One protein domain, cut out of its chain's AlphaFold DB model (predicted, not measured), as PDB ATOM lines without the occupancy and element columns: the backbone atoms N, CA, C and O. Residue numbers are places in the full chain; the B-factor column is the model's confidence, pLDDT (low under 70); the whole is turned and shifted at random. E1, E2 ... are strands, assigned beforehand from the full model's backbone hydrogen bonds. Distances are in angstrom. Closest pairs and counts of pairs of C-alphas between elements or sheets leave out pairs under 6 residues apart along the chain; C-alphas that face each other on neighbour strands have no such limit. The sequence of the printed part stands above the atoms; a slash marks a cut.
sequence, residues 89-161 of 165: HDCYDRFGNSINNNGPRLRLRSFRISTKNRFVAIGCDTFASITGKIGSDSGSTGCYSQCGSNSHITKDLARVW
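AT A GLANCE: This is residues 89 to 161 of the 165 residues of the protein "Serine/threonine-protein kinase, active site protein" of Artemisia annua (UniProt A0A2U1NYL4). Three two-strand ribbons make a loosely joined, elongated body: the pair E3 and E6 lies between the hairpin E1 and E2 and the long hairpin E4 and E5, with loops reaching to both ends at Ser 110 and Asn 150. The printed part has 73 residues, six named strands, E1 to E6 in order, and no named helix. Each pair is antiparallel; the class is all strand, with 35 residues, under half, in strands. It is loose, radius of gyration of the C-alphas 14.7 A, spanning 46 by 23 by 20 A.

IN THESE COORDINATES: Find C-alpha 89 at (113.324, 170.109, 130.134), where E1 runs to 92; E2 is 98 to 102, E3 118 to 122. E4, 127 to 134, covers 23.3 A and E5, 137 to 144, 23.7 A. E6, 157 to 161, ends at (113.702, 163.500, 117.084).

HOW THE PARTS SIT: In hairpin E1 and E2, look for N 91 and O 100, 2.8 A, within hydrogen-bond range. Likewise find N 120 and O 159, 3.0 A, between E3 and E6, and N 130 and O 141, 2.8 A, in hairpin E4 and E5. The closest C-alphas of E1 and E6, His 89 and Leu 157, are 4.6 A apart; those of E3 and E5, Ala 121 and Cys 143, 6.1 A. E1 and E4 are apart.

THE WHOLE: The farthest C-alphas, Ser 110 and Asn 150, are 47.0 A apart. The printed part has no cut; links E2 to E3 and E5 to E6 are long. Residues 149 to 161 have pLDDT under 70.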
ATOM      1  N   HIS A  89     112.358 169.717 129.114       87.31
ATOM      2  CA  HIS A  89     113.324 170.109 130.134       87.31
ATOM      3  C   HIS A  89     112.654 170.253 131.494       87.31
ATOM      4  O   HIS A  89     111.486 170.632 131.580       87.31
ATOM      5  N   ASP A  90     113.419 169.990 132.546       86.81
ATOM      6  CA  ASP A  90     113.000 170.223 133.926       86.81
ATOM      7  C   ASP A  90     114.191 170.744 134.740       86.81
ATOM      8  O   ASP A  90     115.063 170.014 135.196       86.81
ATOM      9  N   CYS A  91     114.306 172.063 134.810       83.94
ATOM     10  CA  CYS A  91     115.466 172.759 135.346       83.94
ATOM     11  C   CYS A  91     115.212 173.201 136.787       83.94
ATOM     12  O   CYS A  91     114.188 173.820 137.084       83.94
ATOM     13  N   TYR A  92     116.207 172.995 137.650       81.81
ATOM     14  CA  TYR A  92     116.150 173.320 139.076       81.81
ATOM     15  C   TYR A  92     117.326 174.195 139.506       81.81
ATOM     16  O   TYR A  92     118.439 174.044 138.996       81.81
ATOM     17  N   ASP A  93     117.111 175.052 140.502       82.62
ATOM     18  CA  ASP A  93     118.177 175.823 141.133       82.62
ATOM     19  C   ASP A  93     119.062 174.947 142.044       82.62
ATOM     20  O   ASP A  93     118.916 173.719 142.145       82.62
ATOM     21  N   ARG A  94     120.035 175.584 142.703       79.81
ATOM     22  CA  ARG A  94     120.958 174.907 143.630       79.81
ATOM     23  C   ARG A  94     120.292 174.421 144.923       79.81
ATOM     24  O   ARG A  94     120.870 173.596 145.616       79.81
ATOM     25  N   PHE A  95     119.126 174.964 145.262       84.94
ATOM     26  CA  PHE A  95     118.339 174.605 146.439       84.94
ATOM     27  C   PHE A  95     117.263 173.557 146.112       84.94
ATOM     28  O   PHE A  95     116.596 173.074 147.021       84.94
ATOM     29  N   GLY A  96     117.120 173.184 144.835       79.62
ATOM     30  CA  GLY A  96     116.129 172.220 144.361       79.62
ATOM     31  C   GLY A  96     114.785 172.841 143.974       79.62
ATOM     32  O   GLY A  96     113.838 172.101 143.730       79.62
ATOM     33  N   ASN A  97     114.673 174.168 143.883       86.81
ATOM     34  CA  ASN A  97     113.448 174.811 143.406       86.81
ATOM     35  C   ASN A  97     113.373 174.735 141.878       86.81
ATOM     36  O   ASN A  97     114.371 174.977 141.198       86.81
ATOM     37  N   SER A  98     112.193 174.437 141.328       86.25
ATOM     38  CA  SER A  98     111.981 174.449 139.876       86.25
ATOM     39  C   SER A  98     112.136 175.874 139.331       86.25
ATOM     40  O   SER A  98     111.514 176.811 139.831       86.25
ATOM     41  N   ILE A  99     112.982 176.032 138.315       89.44
ATOM     42  CA  ILE A  99     113.209 177.293 137.596       89.44
ATOM     43  C   ILE A  99     112.340 177.331 136.343       89.44
ATOM     44  O   ILE A  99     111.710 178.340 136.034       89.44
ATOM     45  N   ASN A 100     112.378 176.248 135.570       87.25
ATOM     46  CA  ASN A 100     111.759 176.181 134.258       87.25
ATOM     47  C   ASN A 100     111.519 174.720 133.908       87.25
ATOM     48  O   ASN A 100     112.450 173.925 133.949       87.25
ATOM     49  N   ASN A 101     110.301 174.382 133.514       88.62
ATOM     50  CA  ASN A 101     109.976 173.052 133.034       88.62
ATOM     51  C   ASN A 101     109.031 173.141 131.840       88.62
ATOM     52  O   ASN A 101     108.262 174.098 131.702       88.62
ATOM     53  N   ASN A 102     109.086 172.143 130.967       90.88
ATOM     54  CA  ASN A 102     108.068 171.946 129.953       90.88
ATOM     55  C   ASN A 102     107.814 170.453 129.692       90.88
ATOM     56  O   ASN A 102     108.662 169.582 129.870       90.88
ATOM     57  N   GLY A 103     106.600 170.165 129.233       90.06
ATOM     58  CA  GLY A 103     106.182 168.834 128.810       90.06
ATOM     59  C   GLY A 103     105.591 168.919 127.409       90.06
ATOM     60  O   GLY A 103     104.383 169.151 127.293       90.06
ATOM     61  N   PRO A 104     106.402 168.795 126.344       91.06
ATOM     62  CA  PRO A 104     105.910 168.911 124.983       91.06
ATOM     63  C   PRO A 104     104.948 167.769 124.655       91.06
ATOM     64  O   PRO A 104     105.146 166.621 125.046       91.06
ATOM     65  N   ARG A 105     103.877 168.096 123.930       90.62
ATOM     66  CA  ARG A 105     102.823 167.145 123.562       90.62
ATOM     67  C   ARG A 105     102.652 167.124 122.055       90.62
ATOM     68  O   ARG A 105     102.579 168.176 121.427       90.62
ATOM     69  N   LEU A 106     102.526 165.922 121.503       89.75
ATOM     70  CA  LEU A 106     102.165 165.702 120.109       89.75
ATOM     71  C   LEU A 106     100.818 164.994 120.056       89.75
ATOM     72  O   LEU A 106     100.635 163.951 120.682       89.75
ATOM     73  N   ARG A 107      99.876 165.553 119.297       89.62
ATOM     74  CA  ARG A 107      98.599 164.899 119.018       89.62
ATOM     75  C   ARG A 107      98.578 164.447 117.567       89.62
ATOM     76  O   ARG A 107      98.502 165.264 116.656       89.62
ATOM     77  N   LEU A 108      98.613 163.135 117.376       89.81
ATOM     78  CA  LEU A 108      98.469 162.505 116.071       89.81
ATOM     79  C   LEU A 108      97.033 162.013 115.898       89.81
ATOM     80  O   LEU A 108      96.389 161.612 116.869       89.81
ATOM     81  N   ARG A 109      96.522 162.095 114.668       85.62
ATOM     82  CA  ARG A 109      95.193 161.588 114.308       85.62
ATOM     83  C   ARG A 109      95.329 160.297 113.512       85.62
ATOM     84  O   ARG A 109      95.192 159.221 114.078       85.62
ATOM     85  N   SER A 110      95.669 160.406 112.230       88.44
ATOM     86  CA  SER A 110      95.829 159.255 111.333       88.44
ATOM     87  C   SER A 110      97.218 158.605 111.378       88.44
ATOM     88  O   SER A 110      97.424 157.605 110.698       88.44
ATOM     89  N   PHE A 111      98.150 159.140 112.173       89.38
ATOM     90  CA  PHE A 111      99.565 158.744 112.167       89.38
ATOM     91  C   PHE A 111      99.995 158.046 113.456       89.38
ATOM     92  O   PHE A 111      99.447 158.280 114.536       89.38
ATOM     93  N   ARG A 112     101.040 157.231 113.344       89.19
ATOM     94  CA  ARG A 112     101.767 156.595 114.442       89.19
ATOM     95  C   ARG A 112     103.196 157.124 114.507       89.19
ATOM     96  O   ARG A 112     103.745 157.624 113.533       89.19
ATOM     97  N   ILE A 113     103.820 156.994 115.670       88.94
ATOM     98  CA  ILE A 113     105.234 157.336 115.849       88.94
ATOM     99  C   ILE A 113     106.076 156.170 115.315       88.94
ATOM    100  O   ILE A 113     105.864 155.022 115.707       88.94
ATOM    101  N   SER A 114     107.015 156.454 114.410       90.19
ATOM    102  CA  SER A 114     107.917 155.446 113.841       90.19
ATOM    103  C   SER A 114     108.881 154.904 114.901       90.19
ATOM    104  O   SER A 114     109.347 155.635 115.777       90.19
ATOM    105  N   THR A 115     109.243 153.626 114.797       88.62
ATOM    106  CA  THR A 115     110.253 152.986 115.660       88.62
ATOM    107  C   THR A 115     111.680 153.439 115.349       88.62
ATOM    108  O   THR A 115     112.600 153.125 116.095       88.62
ATOM    109  N   LYS A 116     111.873 154.202 114.264       90.19
ATOM    110  CA  LYS A 116     113.153 154.837 113.910       90.19
ATOM    111  C   LYS A 116     113.528 155.987 114.847       90.19
ATOM    112  O   LYS A 116     114.677 156.427 114.846       90.19
ATOM    113  N   ASN A 117     112.569 156.479 115.629       87.75
ATOM    114  CA  ASN A 117     112.795 157.570 116.561       87.75
ATOM    115  C   ASN A 117     113.695 157.164 117.714       87.75
ATOM    116  O   ASN A 117     113.633 156.045 118.220       87.75
ATOM    117  N   ARG A 118     114.498 158.127 118.165       87.50
ATOM    118  CA  ARG A 118     115.338 157.989 119.350       87.50
ATOM    119  C   ARG A 118     114.863 158.969 120.406       87.50
ATOM    120  O   ARG A 118     114.757 160.166 120.144       87.50
ATOM    121  N   PHE A 119     114.608 158.442 121.594       88.44
ATOM    122  CA  PHE A 119     114.417 159.240 122.792       88.44
ATOM    123  C   PHE A 119     115.726 159.271 123.565       88.44
ATOM    124  O   PHE A 119     116.282 158.220 123.874       88.44
ATOM    125  N   VAL A 120     116.236 160.470 123.830       89.81
ATOM    126  CA  VAL A 120     117.518 160.660 124.505       89.81
ATOM    127  C   VAL A 120     117.302 161.558 125.710       89.81
ATOM    128  O   VAL A 120     116.838 162.687 125.562       89.81
ATOM    129  N   ALA A 121     117.670 161.071 126.889       88.75
ATOM    130  CA  ALA A 121     117.776 161.879 128.094       88.75
ATOM    131  C   ALA A 121     119.238 162.265 128.330       88.75
ATOM    132  O   ALA A 121     120.138 161.443 128.163       88.75
ATOM    133  N   ILE A 122     119.461 163.519 128.699       85.00
ATOM    134  CA  ILE A 122     120.762 164.099 129.007       85.00
ATOM    135  C   ILE A 122     120.638 164.750 130.376       85.00
ATOM    136  O   ILE A 122     119.864 165.686 130.549       85.00
ATOM    137  N   GLY A 123     121.417 164.272 131.332       79.56
ATOM    138  CA  GLY A 123     121.466 164.836 132.669       79.56
ATOM    139  C   GLY A 123     122.046 163.840 133.660       79.56
ATOM    140  O   GLY A 123     122.538 162.778 133.268       79.56
ATOM    141  N   CYS A 124     122.033 164.230 134.927       79.75
ATOM    142  CA  CYS A 124     122.434 163.392 136.039       79.75
ATOM    143  C   CYS A 124     121.297 163.291 137.048       79.75
ATOM    144  O   CYS A 124     120.617 164.285 137.287       79.75
ATOM    145  N   ASP A 125     121.111 162.102 137.628       80.75
ATOM    146  CA  ASP A 125     119.964 161.780 138.486       80.75
ATOM    147  C   ASP A 125     118.619 162.088 137.800       80.75
ATOM    148  O   ASP A 125     117.615 162.415 138.429       80.75
ATOM    149  N   THR A 126     118.612 161.953 136.472       82.50
ATOM    150  CA  THR A 126     117.497 162.298 135.596       82.50
ATOM    151  C   THR A 126     116.597 161.097 135.363       82.50
ATOM    152  O   THR A 126     117.065 160.023 134.968       82.50
ATOM    153  N   PHE A 127     115.288 161.314 135.474       88.62
ATOM    154  CA  PHE A 127     114.272 160.420 134.930       88.62
ATOM    155  C   PHE A 127     113.468 161.147 133.852       88.62
ATOM    156  O   PHE A 127     112.704 162.065 134.140       88.62
ATOM    157  N   ALA A 128     113.618 160.720 132.601       90.69
ATOM    158  CA  ALA A 128     112.847 161.251 131.485       90.69
ATOM    159  C   ALA A 128     111.849 160.201 131.006       90.69
ATOM    160  O   ALA A 128     112.220 159.053 130.766       90.69
ATOM    161  N   SER A 129     110.595 160.595 130.798       91.75
ATOM    162  CA  SER A 129     109.544 159.679 130.349       91.75
ATOM    163  C   SER A 129     108.790 160.208 129.137       91.75
ATOM    164  O   SER A 129     108.487 161.397 129.064       91.75
ATOM    165  N   ILE A 130     108.408 159.303 128.241       91.44
ATOM    166  CA  ILE A 130     107.388 159.526 127.219       91.44
ATOM    167  C   ILE A 130     106.155 158.729 127.616       91.44
ATOM    168  O   ILE A 130     106.219 157.517 127.829       91.44
ATOM    169  N   THR A 131     105.014 159.406 127.664       91.94
ATOM    170  CA  THR A 131     103.699 158.794 127.869       91.94
ATOM    171  C   THR A 131     102.857 158.969 126.612       91.94
ATOM    172  O   THR A 131     102.823 160.044 126.015       91.94
ATOM    173  N   GLY A 132     102.160 157.911 126.207       91.69
ATOM    174  CA  GLY A 132     101.288 157.902 125.038       91.69
ATOM    175  C   GLY A 132      99.921 157.319 125.368       91.69
ATOM    176  O   GLY A 132      99.794 156.483 126.263       91.69
ATOM    177  N   LYS A 133      98.893 157.758 124.635       91.94
ATOM    178  CA  LYS A 133      97.526 157.243 124.753       91.94
ATOM    179  C   LYS A 133      96.914 157.026 123.372       91.94
ATOM    180  O   LYS A 133      96.952 157.932 122.542       91.94
ATOM    181  N   ILE A 134      96.324 155.854 123.151       89.75
ATOM    182  CA  ILE A 134      95.567 155.495 121.947       89.75
ATOM    183  C   ILE A 134      94.199 154.988 122.407       89.75
ATOM    184  O   ILE A 134      94.092 153.915 122.985       89.75
ATOM    185  N   GLY A 135      93.137 155.766 122.181       88.75
ATOM    186  CA  GLY A 135      91.807 155.406 122.687       88.75
ATOM    187  C   GLY A 135      91.796 155.298 124.217       88.75
ATOM    188  O   GLY A 135      92.096 156.278 124.901       88.75
ATOM    189  N   SER A 136      91.440 154.129 124.752       92.44
ATOM    190  CA  SER A 136      91.518 153.806 126.186       92.44
ATOM    191  C   SER A 136      92.915 153.404 126.649       92.44
ATOM    192  O   SER A 136      93.209 153.523 127.836       92.44
ATOM    193  N   ASP A 137      93.769 152.959 125.732       92.75
ATOM    194  CA  ASP A 137      95.043 152.338 126.064       92.75
ATOM    195  C   ASP A 137      96.098 153.405 126.323       92.75
ATOM    196  O   ASP A 137      96.229 154.375 125.572       92.75
ATOM    197  N   SER A 138      96.873 153.222 127.386       94.19
ATOM    198  CA  SER A 138      97.991 154.093 127.735       94.19
ATOM    199  C   SER A 138      99.267 153.287 127.898       94.19
ATOM    200  O   SER A 138      99.246 152.193 128.454       94.19
ATOM    201  N   GLY A 139     100.381 153.858 127.459       91.56
ATOM    202  CA  GLY A 139     101.706 153.282 127.629       91.56
ATOM    203  C   GLY A 139     102.704 154.343 128.055       91.56
ATOM    204  O   GLY A 139     102.513 155.537 127.811       91.56
ATOM    205  N   SER A 140     103.785 153.902 128.687       92.50
ATOM    206  CA  SER A 140     104.893 154.776 129.046       92.50
ATOM    207  C   SER A 140     106.218 154.065 128.845       92.50
ATOM    208  O   SER A 140     106.311 152.848 128.999       92.50
ATOM    209  N   THR A 141     107.236 154.834 128.497       91.94
ATOM    210  CA  THR A 141     108.625 154.389 128.441       91.94
ATOM    211  C   THR A 141     109.517 155.534 128.900       91.94
ATOM    212  O   THR A 141     109.063 156.678 128.977       91.94
ATOM    213  N   GLY A 142     110.770 155.257 129.231       91.81
ATOM    214  CA  GLY A 142     111.649 156.279 129.769       91.81
ATOM    215  C   GLY A 142     113.120 155.920 129.726       91.81
ATOM    216  O   GLY A 142     113.508 154.807 129.381       91.81
ATOM    217  N   CYS A 143     113.928 156.907 130.081       91.56
ATOM    218  CA  CYS A 143     115.356 156.796 130.315       91.56
ATOM    219  C   CYS A 143     115.628 157.229 131.754       91.56
ATOM    220  O   CYS A 143     115.053 158.208 132.230       91.56
ATOM    221  N   TYR A 144     116.515 156.506 132.425       90.25
ATOM    222  CA  TYR A 144     116.975 156.828 133.766       90.25
ATOM    223  C   TYR A 144     118.495 156.907 133.762       90.25
ATOM    224  O   TYR A 144     119.162 156.075 133.143       90.25
ATOM    225  N   SER A 145     119.031 157.903 134.453       86.81
ATOM    226  CA  SER A 145     120.462 158.066 134.673       86.81
ATOM    227  C   SER A 145     120.708 158.375 136.139       86.81
ATOM    228  O   SER A 145     119.928 159.090 136.760       86.81
ATOM    229  N   GLN A 146     121.798 157.840 136.672       86.56
ATOM    230  CA  GLN A 146     122.253 158.085 138.032       86.56
ATOM    231  C   GLN A 146     123.745 158.369 137.979       86.56
ATOM    232  O   GLN A 146     124.464 157.679 137.248       86.56
ATOM    233  N   CYS A 147     124.226 159.349 138.739       83.25
ATOM    234  CA  CYS A 147     125.667 159.570 138.836       83.25
ATOM    235  C   CYS A 147     126.150 159.721 140.271       83.25
ATOM    236  O   CYS A 147     125.394 159.913 141.216       83.25
ATOM    237  N   GLY A 148     127.467 159.594 140.424       78.25
ATOM    238  CA  GLY A 148     128.136 159.837 141.692       78.25
ATOM    239  C   GLY A 148     128.268 161.329 142.009       78.25
ATOM    240  O   GLY A 148     128.102 162.201 141.152       78.25
ATOM    241  N   SER A 149     128.677 161.598 143.246       69.69
ATOM    242  CA  SER A 149     128.766 162.924 143.874       69.69
ATOM    243  C   SER A 149     129.683 163.941 143.172       69.69
ATOM    244  O   SER A 149     129.615 165.123 143.485       69.69
ATOM    245  N   ASN A 150     130.519 163.503 142.224       63.78
ATOM    246  CA  ASN A 150     131.512 164.328 141.519       63.78
ATOM    247  C   ASN A 150     131.163 164.577 140.038       63.78
ATOM    248  O   ASN A 150     132.044 164.867 139.228       63.78
ATOM    249  N   SER A 151     129.900 164.413 139.643       62.06
ATOM    250  CA  SER A 151     129.478 164.683 138.267       62.06
ATOM    251  C   SER A 151     129.177 166.176 138.063       62.06
ATOM    252  O   SER A 151     128.363 166.772 138.758       62.06
ATOM    253  N   HIS A 152     129.844 166.796 137.088       61.41
ATOM    254  CA  HIS A 152     129.629 168.198 136.691       61.41
ATOM    255  C   HIS A 152     128.581 168.342 135.569       61.41
ATOM    256  O   HIS A 152     128.548 169.353 134.867       61.41
ATOM    257  N   ILE A 153     127.757 167.315 135.348       62.84
ATOM    258  CA  ILE A 153     126.789 167.288 134.250       62.84
ATOM    259  C   ILE A 153     125.573 168.135 134.645       62.84
ATOM    260  O   ILE A 153     124.988 167.952 135.709       62.84
ATOM    261  N   THR A 154     125.204 169.079 133.780       61.38
ATOM    262  CA  THR A 154     124.019 169.938 133.927       61.38
ATOM    263  C   THR A 154     122.716 169.133 133.978       61.38
ATOM    264  O   THR A 154     122.601 168.095 133.328       61.38
ATOM    265  N   LYS A 155     121.729 169.641 134.730       58.03
ATOM    266  CA  LYS A 155     120.437 168.986 134.996       58.03
ATOM    267  C   LYS A 155     119.520 168.899 133.756       58.03
ATOM    268  O   LYS A 155     119.407 169.852 132.990       58.03
ATOM    269  N   ASP A 156     118.897 167.730 133.636       62.53
ATOM    270  CA  ASP A 156     117.689 167.265 132.932       62.53
ATOM    271  C   ASP A 156     117.227 167.977 131.644       62.53
ATOM    272  O   ASP A 156     116.382 168.877 131.644       62.53
ATOM    273  N   LEU A 157     117.676 167.451 130.502       58.16
ATOM    274  CA  LEU A 157     117.138 167.731 129.170       58.16
ATOM    275  C   LEU A 157     116.794 166.422 128.455       58.16
ATOM    276  O   LEU A 157     117.647 165.551 128.307       58.16
ATOM    277  N   ALA A 158     115.582 166.294 127.920       59.19
ATOM    278  CA  ALA A 158     115.199 165.157 127.092       59.19
ATOM    279  C   ALA A 158     114.874 165.606 125.664       59.19
ATOM    280  O   ALA A 158     113.990 166.427 125.416       59.19
ATOM    281  N   ARG A 159     115.609 165.052 124.697       59.09
ATOM    282  CA  ARG A 159     115.461 165.349 123.272       59.09
ATOM    283  C   ARG A 159     114.812 164.168 122.562       59.09
ATOM    284  O   ARG A 159     115.233 163.020 122.719       59.09
ATOM    285  N   VAL A 160     113.804 164.469 121.750       57.84
ATOM    286  CA  VAL A 160     113.165 163.521 120.834       57.84
ATOM    287  C   VAL A 160     113.328 164.073 119.426       57.84
ATOM    288  O   VAL A 160     112.917 165.199 119.164       57.84
ATOM    289  N   TRP A 161     113.881 163.275 118.520       58.97
ATOM    290  CA  TRP A 161     113.702 163.500 117.084       58.97
ATOM    291  C   TRP A 161     112.525 162.649 116.620       58.97
ATOM    292  O   TRP A 161     112.427 161.485 117.019       58.97
TER     293      TRP A 161